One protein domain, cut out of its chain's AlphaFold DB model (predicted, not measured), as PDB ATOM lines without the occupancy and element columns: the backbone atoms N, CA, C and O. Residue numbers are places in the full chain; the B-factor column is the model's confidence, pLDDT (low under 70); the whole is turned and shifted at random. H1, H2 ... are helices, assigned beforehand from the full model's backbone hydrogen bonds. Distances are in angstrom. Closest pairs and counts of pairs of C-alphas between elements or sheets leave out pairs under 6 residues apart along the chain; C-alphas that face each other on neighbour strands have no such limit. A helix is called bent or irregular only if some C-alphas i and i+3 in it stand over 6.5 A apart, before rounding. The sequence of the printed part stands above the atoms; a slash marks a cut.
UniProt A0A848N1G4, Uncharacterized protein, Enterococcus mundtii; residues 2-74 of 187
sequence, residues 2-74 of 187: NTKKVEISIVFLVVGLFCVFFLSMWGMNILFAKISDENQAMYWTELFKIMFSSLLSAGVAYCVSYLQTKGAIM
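AT A GLANCE: This is residues 2 to 74 of the 187 residues of an uncharacterized protein of Enterococcus mundtii (UniProt A0A848N1G4). Two long, nearly straight helices make a narrow, open V: H1 runs to the turn at residues 32 to 36, and H2 folds back from there. The two arms are near each other by the turn and spread toward their far ends, with a gap between them, and the longer H2 makes the long axis. The printed part has 73 residues, with two named helices in the order H1, H2 and no named strand; the class is all helix. The whole is extended, with a radius of gyration of the C-alphas of 18.1 A, and spans 58 by 25 by 8 A, a rod in outline.

IN THESE COORDINATES: H1 is residues 3 to 31, 42.4 A from C-alpha 3 at (-40.910, 48.747, 5.432) to C-alpha 31 at (-4.957, 26.385, 8.340). H2 is residues 37 to 74, 54.8 A from C-alpha 37 at (-7.297, 17.400, 18.660) to C-alpha 74 at (-48.840, 52.121, 26.834).

HOW THE PARTS SIT: H1 has the N-to-C direction (0.80, -0.58, 0.12) and H2 has (-0.77, 0.63, 0.12). H1 and H2 are near each other: no pair of their C-alphas is within 8 A, but 5 pairs are within 10 A. Residues 2 to 24, 33 to 39 and 48 to 74 stand free. A tight link of 5 residues joins H1 to H2. In H1 and H2 every O i to N i+4 pair is within hydrogen-bond range. Neither helix is bent or irregular.

THE WHOLE: The two C-alphas farthest apart are those of Lys 34 and Met 74, at 59.2 A. The printed part has no cut. The mean pLDDT of the printed part is 75.0, and residues 2 to 9 and 28 to 36 are under 70.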
ATOM      1  N   ASN A   2     -41.362  52.000   2.562       46.88
ATOM      2  CA  ASN A   2     -40.090  51.890   3.304       46.88
ATOM      3  C   ASN A   2     -39.911  50.600   4.125       46.88
ATOM      4  O   ASN A   2     -38.787  50.134   4.255       46.88
ATOM      5  N   THR A   3     -40.982  49.983   4.626       46.09
ATOM      6  CA  THR A   3     -40.910  48.747   5.432       46.09
ATOM      7  C   THR A   3     -40.319  47.566   4.657       46.09
ATOM      8  O   THR A   3     -39.370  46.947   5.123       46.09
ATOM      9  N   LYS A   4     -40.762  47.348   3.409       48.47
ATOM     10  CA  LYS A   4     -40.223  46.286   2.533       48.47
ATOM     11  C   LYS A   4     -38.725  46.434   2.227       48.47
ATOM     12  O   LYS A   4     -38.036  45.436   2.062       48.47
ATOM     13  N   LYS A   5     -38.203  47.667   2.141       52.09
ATOM     14  CA  LYS A   5     -36.763  47.910   1.922       52.09
ATOM     15  C   LYS A   5     -35.934  47.596   3.169       52.09
ATOM     16  O   LYS A   5     -34.843  47.056   3.035       52.09
ATOM     17  N   VAL A   6     -36.454  47.911   4.357       55.12
ATOM     18  CA  VAL A   6     -35.791  47.605   5.636       55.12
ATOM     19  C   VAL A   6     -35.698  46.092   5.844       55.12
ATOM     20  O   VAL A   6     -34.630  45.596   6.184       55.12
ATOM     21  N   GLU A   7     -36.770  45.355   5.549       56.78
ATOM     22  CA  GLU A   7     -36.791  43.888   5.646       56.78
ATOM     23  C   GLU A   7     -35.738  43.231   4.740       56.78
ATOM     24  O   GLU A   7     -34.972  42.387   5.199       56.78
ATOM     25  N   ILE A   8     -35.626  43.665   3.479       68.50
ATOM     26  CA  ILE A   8     -34.660  43.104   2.518       68.50
ATOM     27  C   ILE A   8     -33.207  43.385   2.935       68.50
ATOM     28  O   ILE A   8     -32.364  42.490   2.861       68.50
ATOM     29  N   SER A   9     -32.899  44.595   3.414       67.81
ATOM     30  CA  SER A   9     -31.546  44.930   3.887       67.81
ATOM     31  C   SER A   9     -31.125  44.104   5.105       67.81
ATOM     32  O   SER A   9     -29.963  43.715   5.203       67.81
ATOM     33  N   ILE A  10     -32.060  43.797   6.013       73.88
ATOM     34  CA  ILE A  10     -31.793  42.931   7.171       73.88
ATOM     35  C   ILE A  10     -31.459  41.511   6.707       73.88
ATOM     36  O   ILE A  10     -30.499  40.926   7.204       73.88
ATOM     37  N   VAL A  11     -32.179  40.974   5.715       73.38
ATOM     38  CA  VAL A  11     -31.889  39.641   5.160       73.38
ATOM     39  C   VAL A  11     -30.479  39.580   4.568       73.38
ATOM     40  O   VAL A  11     -29.732  38.661   4.895       73.38
ATOM     41  N   PHE A  12     -30.069  40.565   3.761       78.44
ATOM     42  CA  PHE A  12     -28.710  40.595   3.200       78.44
ATOM     43  C   PHE A  12     -27.623  40.683   4.277       78.44
ATOM     44  O   PHE A  12     -26.583  40.039   4.147       78.44
ATOM     45  N   LEU A  13     -27.868  41.437   5.350       77.81
ATOM     46  CA  LEU A  13     -26.928  41.565   6.462       77.81
ATOM     47  C   LEU A  13     -26.796  40.246   7.239       77.81
ATOM     48  O   LEU A  13     -25.681  39.817   7.531       77.81
ATOM     49  N   VAL A  14     -27.913  39.562   7.502       76.62
ATOM     50  CA  VAL A  14     -27.920  38.238   8.146       76.62
ATOM     51  C   VAL A  14     -27.198  37.205   7.277       76.62
ATOM     52  O   VAL A  14     -26.337  36.486   7.780       76.62
ATOM     53  N   VAL A  15     -27.479  37.164   5.971       81.75
ATOM     54  CA  VAL A  15     -26.795  36.263   5.026       81.75
ATOM     55  C   VAL A  15     -25.291  36.546   4.988       81.75
ATOM     56  O   VAL A  15     -24.498  35.613   5.065       81.75
ATOM     57  N   GLY A  16     -24.889  37.820   4.949       81.94
ATOM     58  CA  GLY A  16     -23.480  38.218   4.997       81.94
ATOM     59  C   GLY A  16     -22.767  37.746   6.268       81.94
ATOM     60  O   GLY A  16     -21.667  37.202   6.182       81.94
ATOM     61  N   LEU A  17     -23.408  37.879   7.436       79.81
ATOM     62  CA  LEU A  17     -22.867  37.387   8.709       79.81
ATOM     63  C   LEU A  17     -22.698  35.862   8.716       79.81
ATOM     64  O   LEU A  17     -21.649  35.371   9.135       79.81
ATOM     65  N   PHE A  18     -23.679  35.115   8.198       79.25
ATOM     66  CA  PHE A  18     -23.554  33.664   8.046       79.25
ATOM     67  C   PHE A  18     -22.411  33.289   7.096       79.25
ATOM     68  O   PHE A  18     -21.623  32.404   7.421       79.25
ATOM     69  N   CYS A  19     -22.256  33.976   5.962       82.44
ATOM     70  CA  CYS A  19     -21.146  33.727   5.039       82.44
ATOM     71  C   CYS A  19     -19.777  33.949   5.697       82.44
ATOM     72  O   CYS A  19     -18.894  33.106   5.550       82.44
ATOM     73  N   VAL A  20     -19.602  35.039   6.455       79.94
ATOM     74  CA  VAL A  20     -18.357  35.312   7.196       79.94
ATOM     75  C   VAL A  20     -18.086  34.222   8.239       79.94
ATOM     76  O   VAL A  20     -16.946  33.782   8.374       79.94
ATOM     77  N   PHE A  21     -19.126  33.736   8.922       77.62
ATOM     78  CA  PHE A  21     -19.022  32.636   9.883       77.62
ATOM     79  C   PHE A  21     -18.619  31.299   9.233       77.62
ATOM     80  O   PHE A  21     -17.742  30.596   9.727       77.62
ATOM     81  N   PHE A  22     -19.210  30.937   8.093       79.12
ATOM     82  CA  PHE A  22     -18.816  29.718   7.379       79.12
ATOM     83  C   PHE A  22     -17.396  29.818   6.809       79.12
ATOM     84  O   PHE A  22     -16.648  28.842   6.866       79.12
ATOM     85  N   LEU A  23     -16.996  30.993   6.311       80.81
ATOM     86  CA  LEU A  23     -15.635  31.237   5.828       80.81
ATOM     87  C   LEU A  23     -14.592  31.137   6.947       80.81
ATOM     88  O   LEU A  23     -13.520  30.583   6.711       80.81
ATOM     89  N   SER A  24     -14.893  31.613   8.161       73.81
ATOM     90  CA  SER A  24     -13.979  31.464   9.300       73.81
ATOM     91  C   SER A  24     -13.830  29.999   9.728       73.81
ATOM     92  O   SER A  24     -12.706  29.554   9.966       73.81
ATOM     93  N   MET A  25     -14.917  29.214   9.715       72.94
ATOM     94  CA  MET A  25     -14.851  27.761   9.940       72.94
ATOM     95  C   MET A  25     -14.026  27.038   8.864       72.94
ATOM     96  O   MET A  25     -13.228  26.154   9.174       72.94
ATOM     97  N   TRP A  26     -14.179  27.419   7.592       75.62
ATOM     98  CA  TRP A  26     -13.409  26.836   6.489       75.62
ATOM     99  C   TRP A  26     -11.922  27.194   6.551       75.62
ATOM    100  O   TRP A  26     -11.074  26.318   6.379       75.62
ATOM    101  N   GLY A  27     -11.598  28.452   6.857       72.00
ATOM    102  CA  GLY A  27     -10.221  28.898   7.065       72.00
ATOM    103  C   GLY A  27      -9.526  28.112   8.175       72.00
ATOM    104  O   GLY A  27      -8.359  27.758   8.035       72.00
ATOM    105  N   MET A  28     -10.262  27.752   9.230       66.69
ATOM    106  CA  MET A  28      -9.738  26.929  10.314       66.69
ATOM    107  C   MET A  28      -9.401  25.499   9.854       66.69
ATOM    108  O   MET A  28      -8.294  25.029  10.107       66.69
ATOM    109  N   ASN A  29     -10.304  24.826   9.130       67.06
ATOM    110  CA  ASN A  29     -10.055  23.469   8.620       67.06
ATOM    111  C   ASN A  29      -8.829  23.397   7.693       67.06
ATOM    112  O   ASN A  29      -8.124  22.390   7.674       67.06
ATOM    113  N   ILE A  30      -8.561  24.466   6.936       69.31
ATOM    114  CA  ILE A  30      -7.428  24.539   6.005       69.31
ATOM    115  C   ILE A  30      -6.124  24.907   6.734       69.31
ATOM    116  O   ILE A  30      -5.087  24.296   6.477       69.31
ATOM    117  N   LEU A  31      -6.153  25.883   7.650       64.25
ATOM    118  CA  LEU A  31      -4.957  26.385   8.340       64.25
ATOM    119  C   LEU A  31      -4.495  25.494   9.506       64.25
ATOM    120  O   LEU A  31      -3.315  25.518   9.852       64.25
ATOM    121  N   PHE A  32      -5.383  24.684  10.092       61.66
ATOM    122  CA  PHE A  32      -5.103  23.897  11.302       61.66
ATOM    123  C   PHE A  32      -5.135  22.372  11.109       61.66
ATOM    124  O   PHE A  32      -5.162  21.629  12.090       61.66
ATOM    125  N   ALA A  33      -5.028  21.881   9.871       61.66
ATOM    126  CA  ALA A  33      -5.009  20.444   9.548       61.66
ATOM    127  C   ALA A  33      -3.858  19.634  10.206       61.66
ATOM    128  O   ALA A  33      -3.840  18.411  10.114       61.66
ATOM    129  N   LYS A  34      -2.887  20.299  10.853       61.09
ATOM    130  CA  LYS A  34      -1.735  19.691  11.554       61.09
ATOM    131  C   LYS A  34      -1.708  19.949  13.071       61.09
ATOM    132  O   LYS A  34      -0.678  19.725  13.703       61.09
ATOM    133  N   ILE A  35      -2.790  20.460  13.656       63.56
ATOM    134  CA  ILE A  35      -2.887  20.735  15.098       63.56
ATOM    135  C   ILE A  35      -3.503  19.540  15.840       63.56
ATOM    136  O   ILE A  35      -4.371  18.869  15.291       63.56
ATOM    137  N   SER A  36      -3.057  19.287  17.078       69.25
ATOM    138  CA  SER A  36      -3.612  18.244  17.950       69.25
ATOM    139  C   SER A  36      -5.096  18.469  18.256       69.25
ATOM    140  O   SER A  36      -5.539  19.606  18.431       69.25
ATOM    141  N   ASP A  37      -5.849  17.377  18.396       71.81
ATOM    142  CA  ASP A  37      -7.297  17.400  18.660       71.81
ATOM    143  C   ASP A  37      -7.678  18.275  19.874       71.81
ATOM    144  O   ASP A  37      -8.710  18.946  19.872       71.81
ATOM    145  N   GLU A  38      -6.810  18.349  20.888       72.69
ATOM    146  CA  GLU A  38      -6.996  19.158  22.103       72.69
ATOM    147  C   GLU A  38      -7.046  20.672  21.821       72.69
ATOM    148  O   GLU A  38      -7.916  21.389  22.322       72.69
ATOM    149  N   ASN A  39      -6.170  21.165  20.946       70.38
ATOM    150  CA  ASN A  39      -6.115  22.580  20.573       70.38
ATOM    151  C   ASN A  39      -7.270  22.971  19.637       70.38
ATOM    152  O   ASN A  39      -7.774  24.094  19.702       70.38
ATOM    153  N   GLN A  40      -7.731  22.037  18.797       70.38
ATOM    154  CA  GLN A  40      -8.940  22.234  17.996       70.38
ATOM    155  C   GLN A  40     -10.182  22.335  18.897       70.38
ATOM    156  O   GLN A  40     -10.996  23.243  18.719       70.38
ATOM    157  N   ALA A  41     -10.305  21.468  19.908       74.06
ATOM    158  CA  ALA A  41     -11.405  21.507  20.873       74.06
ATOM    159  C   ALA A  41     -11.418  22.805  21.707       74.06
ATOM    160  O   ALA A  41     -12.487  23.388  21.923       74.06
ATOM    161  N   MET A  42     -10.245  23.299  22.125       77.38
ATOM    162  CA  MET A  42     -10.118  24.602  22.793       77.38
ATOM    163  C   MET A  42     -10.617  25.750  21.913       77.38
ATOM    164  O   MET A  42     -11.398  26.582  22.378       77.38
ATOM    165  N   TYR A  43     -10.218  25.778  20.638       74.69
ATOM    166  CA  TYR A  43     -10.664  26.811  19.706       74.69
ATOM    167  C   TYR A  43     -12.185  26.788  19.507       74.69
ATOM    168  O   TYR A  43     -12.834  27.827  19.624       74.69
ATOM    169  N   TRP A  44     -12.773  25.610  19.267       73.25
ATOM    170  CA  TRP A  44     -14.227  25.462  19.145       73.25
ATOM    171  C   TRP A  44     -14.958  25.967  20.386       73.25
ATOM    172  O   TRP A  44     -15.942  26.695  20.274       73.25
ATOM    173  N   THR A  45     -14.455  25.623  21.569       78.50
ATOM    174  CA  THR A  45     -15.044  26.048  22.840       78.50
ATOM    175  C   THR A  45     -15.029  27.571  22.990       78.50
ATOM    176  O   THR A  45     -16.040  28.156  23.380       78.50
ATOM    177  N   GLU A  46     -13.925  28.235  22.642       78.81
ATOM    178  CA  GLU A  46     -13.836  29.701  22.668       78.81
ATOM    179  C   GLU A  46     -14.732  30.362  21.612       78.81
ATOM    180  O   GLU A  46     -15.440  31.325  21.914       78.81
ATOM    181  N   LEU A  47     -14.793  29.805  20.401       77.94
ATOM    182  CA  LEU A  47     -15.682  30.290  19.344       77.94
ATOM    183  C   LEU A  47     -17.158  30.217  19.774       77.94
ATOM    184  O   LEU A  47     -17.890  31.200  19.635       77.94
ATOM    185  N   PHE A  48     -17.585  29.095  20.366       75.25
ATOM    186  CA  PHE A  48     -18.939  28.943  20.905       75.25
ATOM    187  C   PHE A  48     -19.223  29.907  22.058       75.25
ATOM    188  O   PHE A  48     -20.310  30.483  22.101       75.25
ATOM    189  N   LYS A  49     -18.263  30.135  22.963       79.81
ATOM    190  CA  LYS A  49     -18.414  31.123  24.045       79.81
ATOM    191  C   LYS A  49     -18.625  32.533  23.499       79.81
ATOM    192  O   LYS A  49     -19.542  33.219  23.949       79.81
ATOM    193  N   ILE A  50     -17.823  32.958  22.522       81.38
ATOM    194  CA  ILE A  50     -17.927  34.292  21.907       81.38
ATOM    195  C   ILE A  50     -19.271  34.443  21.184       81.38
ATOM    196  O   ILE A  50     -19.970  35.448  21.359       81.38
ATOM    197  N   MET A  51     -19.675  33.432  20.413       77.56
ATOM    198  CA  MET A  51     -20.974  33.425  19.740       77.56
ATOM    199  C   MET A  51     -22.138  33.480  20.728       77.56
ATOM    200  O   MET A  51     -23.047  34.288  20.565       77.56
ATOM    201  N   PHE A  52     -22.118  32.645  21.764       74.75
ATOM    202  CA  PHE A  52     -23.206  32.592  22.732       74.75
ATOM    203  C   PHE A  52     -23.281  33.879  23.558       74.75
ATOM    204  O   PHE A  52     -24.368  34.409  23.766       74.75
ATOM    205  N   SER A  53     -22.134  34.433  23.964       78.00
ATOM    206  CA  SER A  53     -22.058  35.707  24.684       78.00
ATOM    207  C   SER A  53     -22.613  36.869  23.854       78.00
ATOM    208  O   SER A  53     -23.448  37.634  24.343       78.00
ATOM    209  N   SER A  54     -22.214  36.972  22.583       78.81
ATOM    210  CA  SER A  54     -22.700  38.027  21.684       78.81
ATOM    211  C   SER A  54     -24.188  37.879  21.360       78.81
ATOM    212  O   SER A  54     -24.925  38.865  21.423       78.81
ATOM    213  N   LEU A  55     -24.662  36.656  21.098       76.38
ATOM    214  CA  LEU A  55     -26.075  36.382  20.839       76.38
ATOM    215  C   LEU A  55     -26.944  36.678  22.068       76.38
ATOM    216  O   LEU A  55     -27.996  37.304  21.943       76.38
ATOM    217  N   LEU A  56     -26.497  36.274  23.260       76.69
ATOM    218  CA  LEU A  56     -27.220  36.515  24.507       76.69
ATOM    219  C   LEU A  56     -27.238  38.010  24.851       76.69
ATOM    220  O   LEU A  56     -28.285  38.535  25.222       76.69
ATOM    221  N   SER A  57     -26.125  38.720  24.642       82.38
ATOM    222  CA  SER A  57     -26.058  40.178  24.795       82.38
ATOM    223  C   SER A  57     -27.030  40.898  23.850       82.38
ATOM    224  O   SER A  57     -27.833  41.721  24.299       82.38
ATOM    225  N   ALA A  58     -27.032  40.536  22.563       82.31
ATOM    226  CA  ALA A  58     -27.944  41.107  21.573       82.31
ATOM    227  C   ALA A  58     -29.415  40.780  21.886       82.31
ATOM    228  O   ALA A  58     -30.277  41.655  21.798       82.31
ATOM    229  N   GLY A  59     -29.699  39.544  22.305       75.56
ATOM    230  CA  GLY A  59     -31.035  39.108  22.704       75.56
ATOM    231  C   GLY A  59     -31.564  39.881  23.913       75.56
ATOM    232  O   GLY A  59     -32.694  40.367  23.883       75.56
ATOM    233  N   VAL A  60     -30.739  40.068  24.949       85.44
ATOM    234  CA  VAL A  60     -31.104  40.874  26.125       85.44
ATOM    235  C   VAL A  60     -31.351  42.330  25.730       85.44
ATOM    236  O   VAL A  60     -32.375  42.893  26.121       85.44
ATOM    237  N   ALA A  61     -30.475  42.929  24.918       84.19
ATOM    238  CA  ALA A  61     -30.645  44.305  24.450       84.19
ATOM    239  C   ALA A  61     -31.952  44.491  23.660       84.19
ATOM    240  O   ALA A  61     -32.698  45.442  23.908       84.19
ATOM    241  N   TYR A  62     -32.273  43.552  22.766       81.56
ATOM    242  CA  TYR A  62     -33.525  43.563  22.012       81.56
ATOM    243  C   TYR A  62     -34.748  43.424  22.927       81.56
ATOM    244  O   TYR A  62     -35.684  44.216  22.821       81.56
ATOM    245  N   CYS A  63     -34.735  42.472  23.864       79.81
ATOM    246  CA  CYS A  63     -35.830  42.278  24.817       79.81
ATOM    247  C   CYS A  63     -36.069  43.521  25.684       79.81
ATOM    248  O   CYS A  63     -37.214  43.944  25.849       79.81
ATOM    249  N   VAL A  64     -35.002  44.137  26.204       88.06
ATOM    250  CA  VAL A  64     -35.092  45.381  26.984       88.06
ATOM    251  C   VAL A  64     -35.657  46.513  26.128       88.06
ATOM    252  O   VAL A  64     -36.582  47.193  26.568       88.06
ATOM    253  N   SER A  65     -35.161  46.683  24.899       85.69
ATOM    254  CA  SER A  65     -35.664  47.697  23.969       85.69
ATOM    255  C   SER A  65     -37.153  47.497  23.673       85.69
ATOM    256  O   SER A  65     -37.939  48.427  23.836       85.69
ATOM    257  N   TYR A  66     -37.574  46.270  23.360       84.19
ATOM    258  CA  TYR A  66     -38.977  45.942  23.112       84.19
ATOM    259  C   TYR A  66     -39.877  46.254  24.317       84.19
ATOM    260  O   TYR A  66     -40.927  46.881  24.159       84.19
ATOM    261  N   LEU A  67     -39.468  45.864  25.531       85.44
ATOM    262  CA  LEU A  67     -40.218  46.159  26.756       85.44
ATOM    263  C   LEU A  67     -40.312  47.666  27.022       85.44
ATOM    264  O   LEU A  67     -41.381  48.156  27.389       85.44
ATOM    265  N   GLN A  68     -39.224  48.408  26.806       87.69
ATOM    266  CA  GLN A  68     -39.203  49.862  26.954       87.69
ATOM    267  C   GLN A  68     -40.125  50.545  25.944       87.69
ATOM    268  O   GLN A  68     -40.946  51.372  26.341       87.69
ATOM    269  N   THR A  69     -40.048  50.172  24.664       87.88
ATOM    270  CA  THR A  69     -40.906  50.731  23.613       87.88
ATOM    271  C   THR A  69     -42.374  50.408  23.873       87.88
ATOM    272  O   THR A  69     -43.216  51.304  23.833       87.88
ATOM    273  N   LYS A  70     -42.697  49.157  24.225       86.56
ATOM    274  CA  LYS A  70     -44.067  48.759  24.569       86.56
ATOM    275  C   LYS A  70     -44.586  49.530  25.784       86.56
ATOM    276  O   LYS A  70     -45.715  50.013  25.766       86.56
ATOM    277  N   GLY A  71     -43.759  49.683  26.819       86.62
ATOM    278  CA  GLY A  71     -44.099  50.455  28.011       86.62
ATOM    279  C   GLY A  71     -44.293  51.947  27.729       86.62
ATOM    280  O   GLY A  71     -45.179  52.561  28.318       86.62
ATOM    281  N   ALA A  72     -43.501  52.531  26.828       88.94
ATOM    282  CA  ALA A  72     -43.654  53.921  26.409       88.94
ATOM    283  C   ALA A  72     -44.983  54.144  25.670       88.94
ATOM    284  O   ALA A  72     -45.731  55.043  26.042       88.94
ATOM    285  N   ILE A  73     -45.316  53.267  24.715       89.31
ATOM    286  CA  ILE A  73     -46.581  53.323  23.965       89.31
ATOM    287  C   ILE A  73     -47.783  53.206  24.909       89.31
ATOM    288  O   ILE A  73     -48.737  53.967  24.784       89.31
ATOM    289  N   MET A  74     -47.747  52.273  25.868       88.50
ATOM    290  CA  MET A  74     -48.840  52.121  26.834       88.50
ATOM    291  C   MET A  74     -49.010  53.370  27.705       88.50
ATOM    292  O   MET A  74     -50.126  53.858  27.851       88.50
TER     293      MET A  74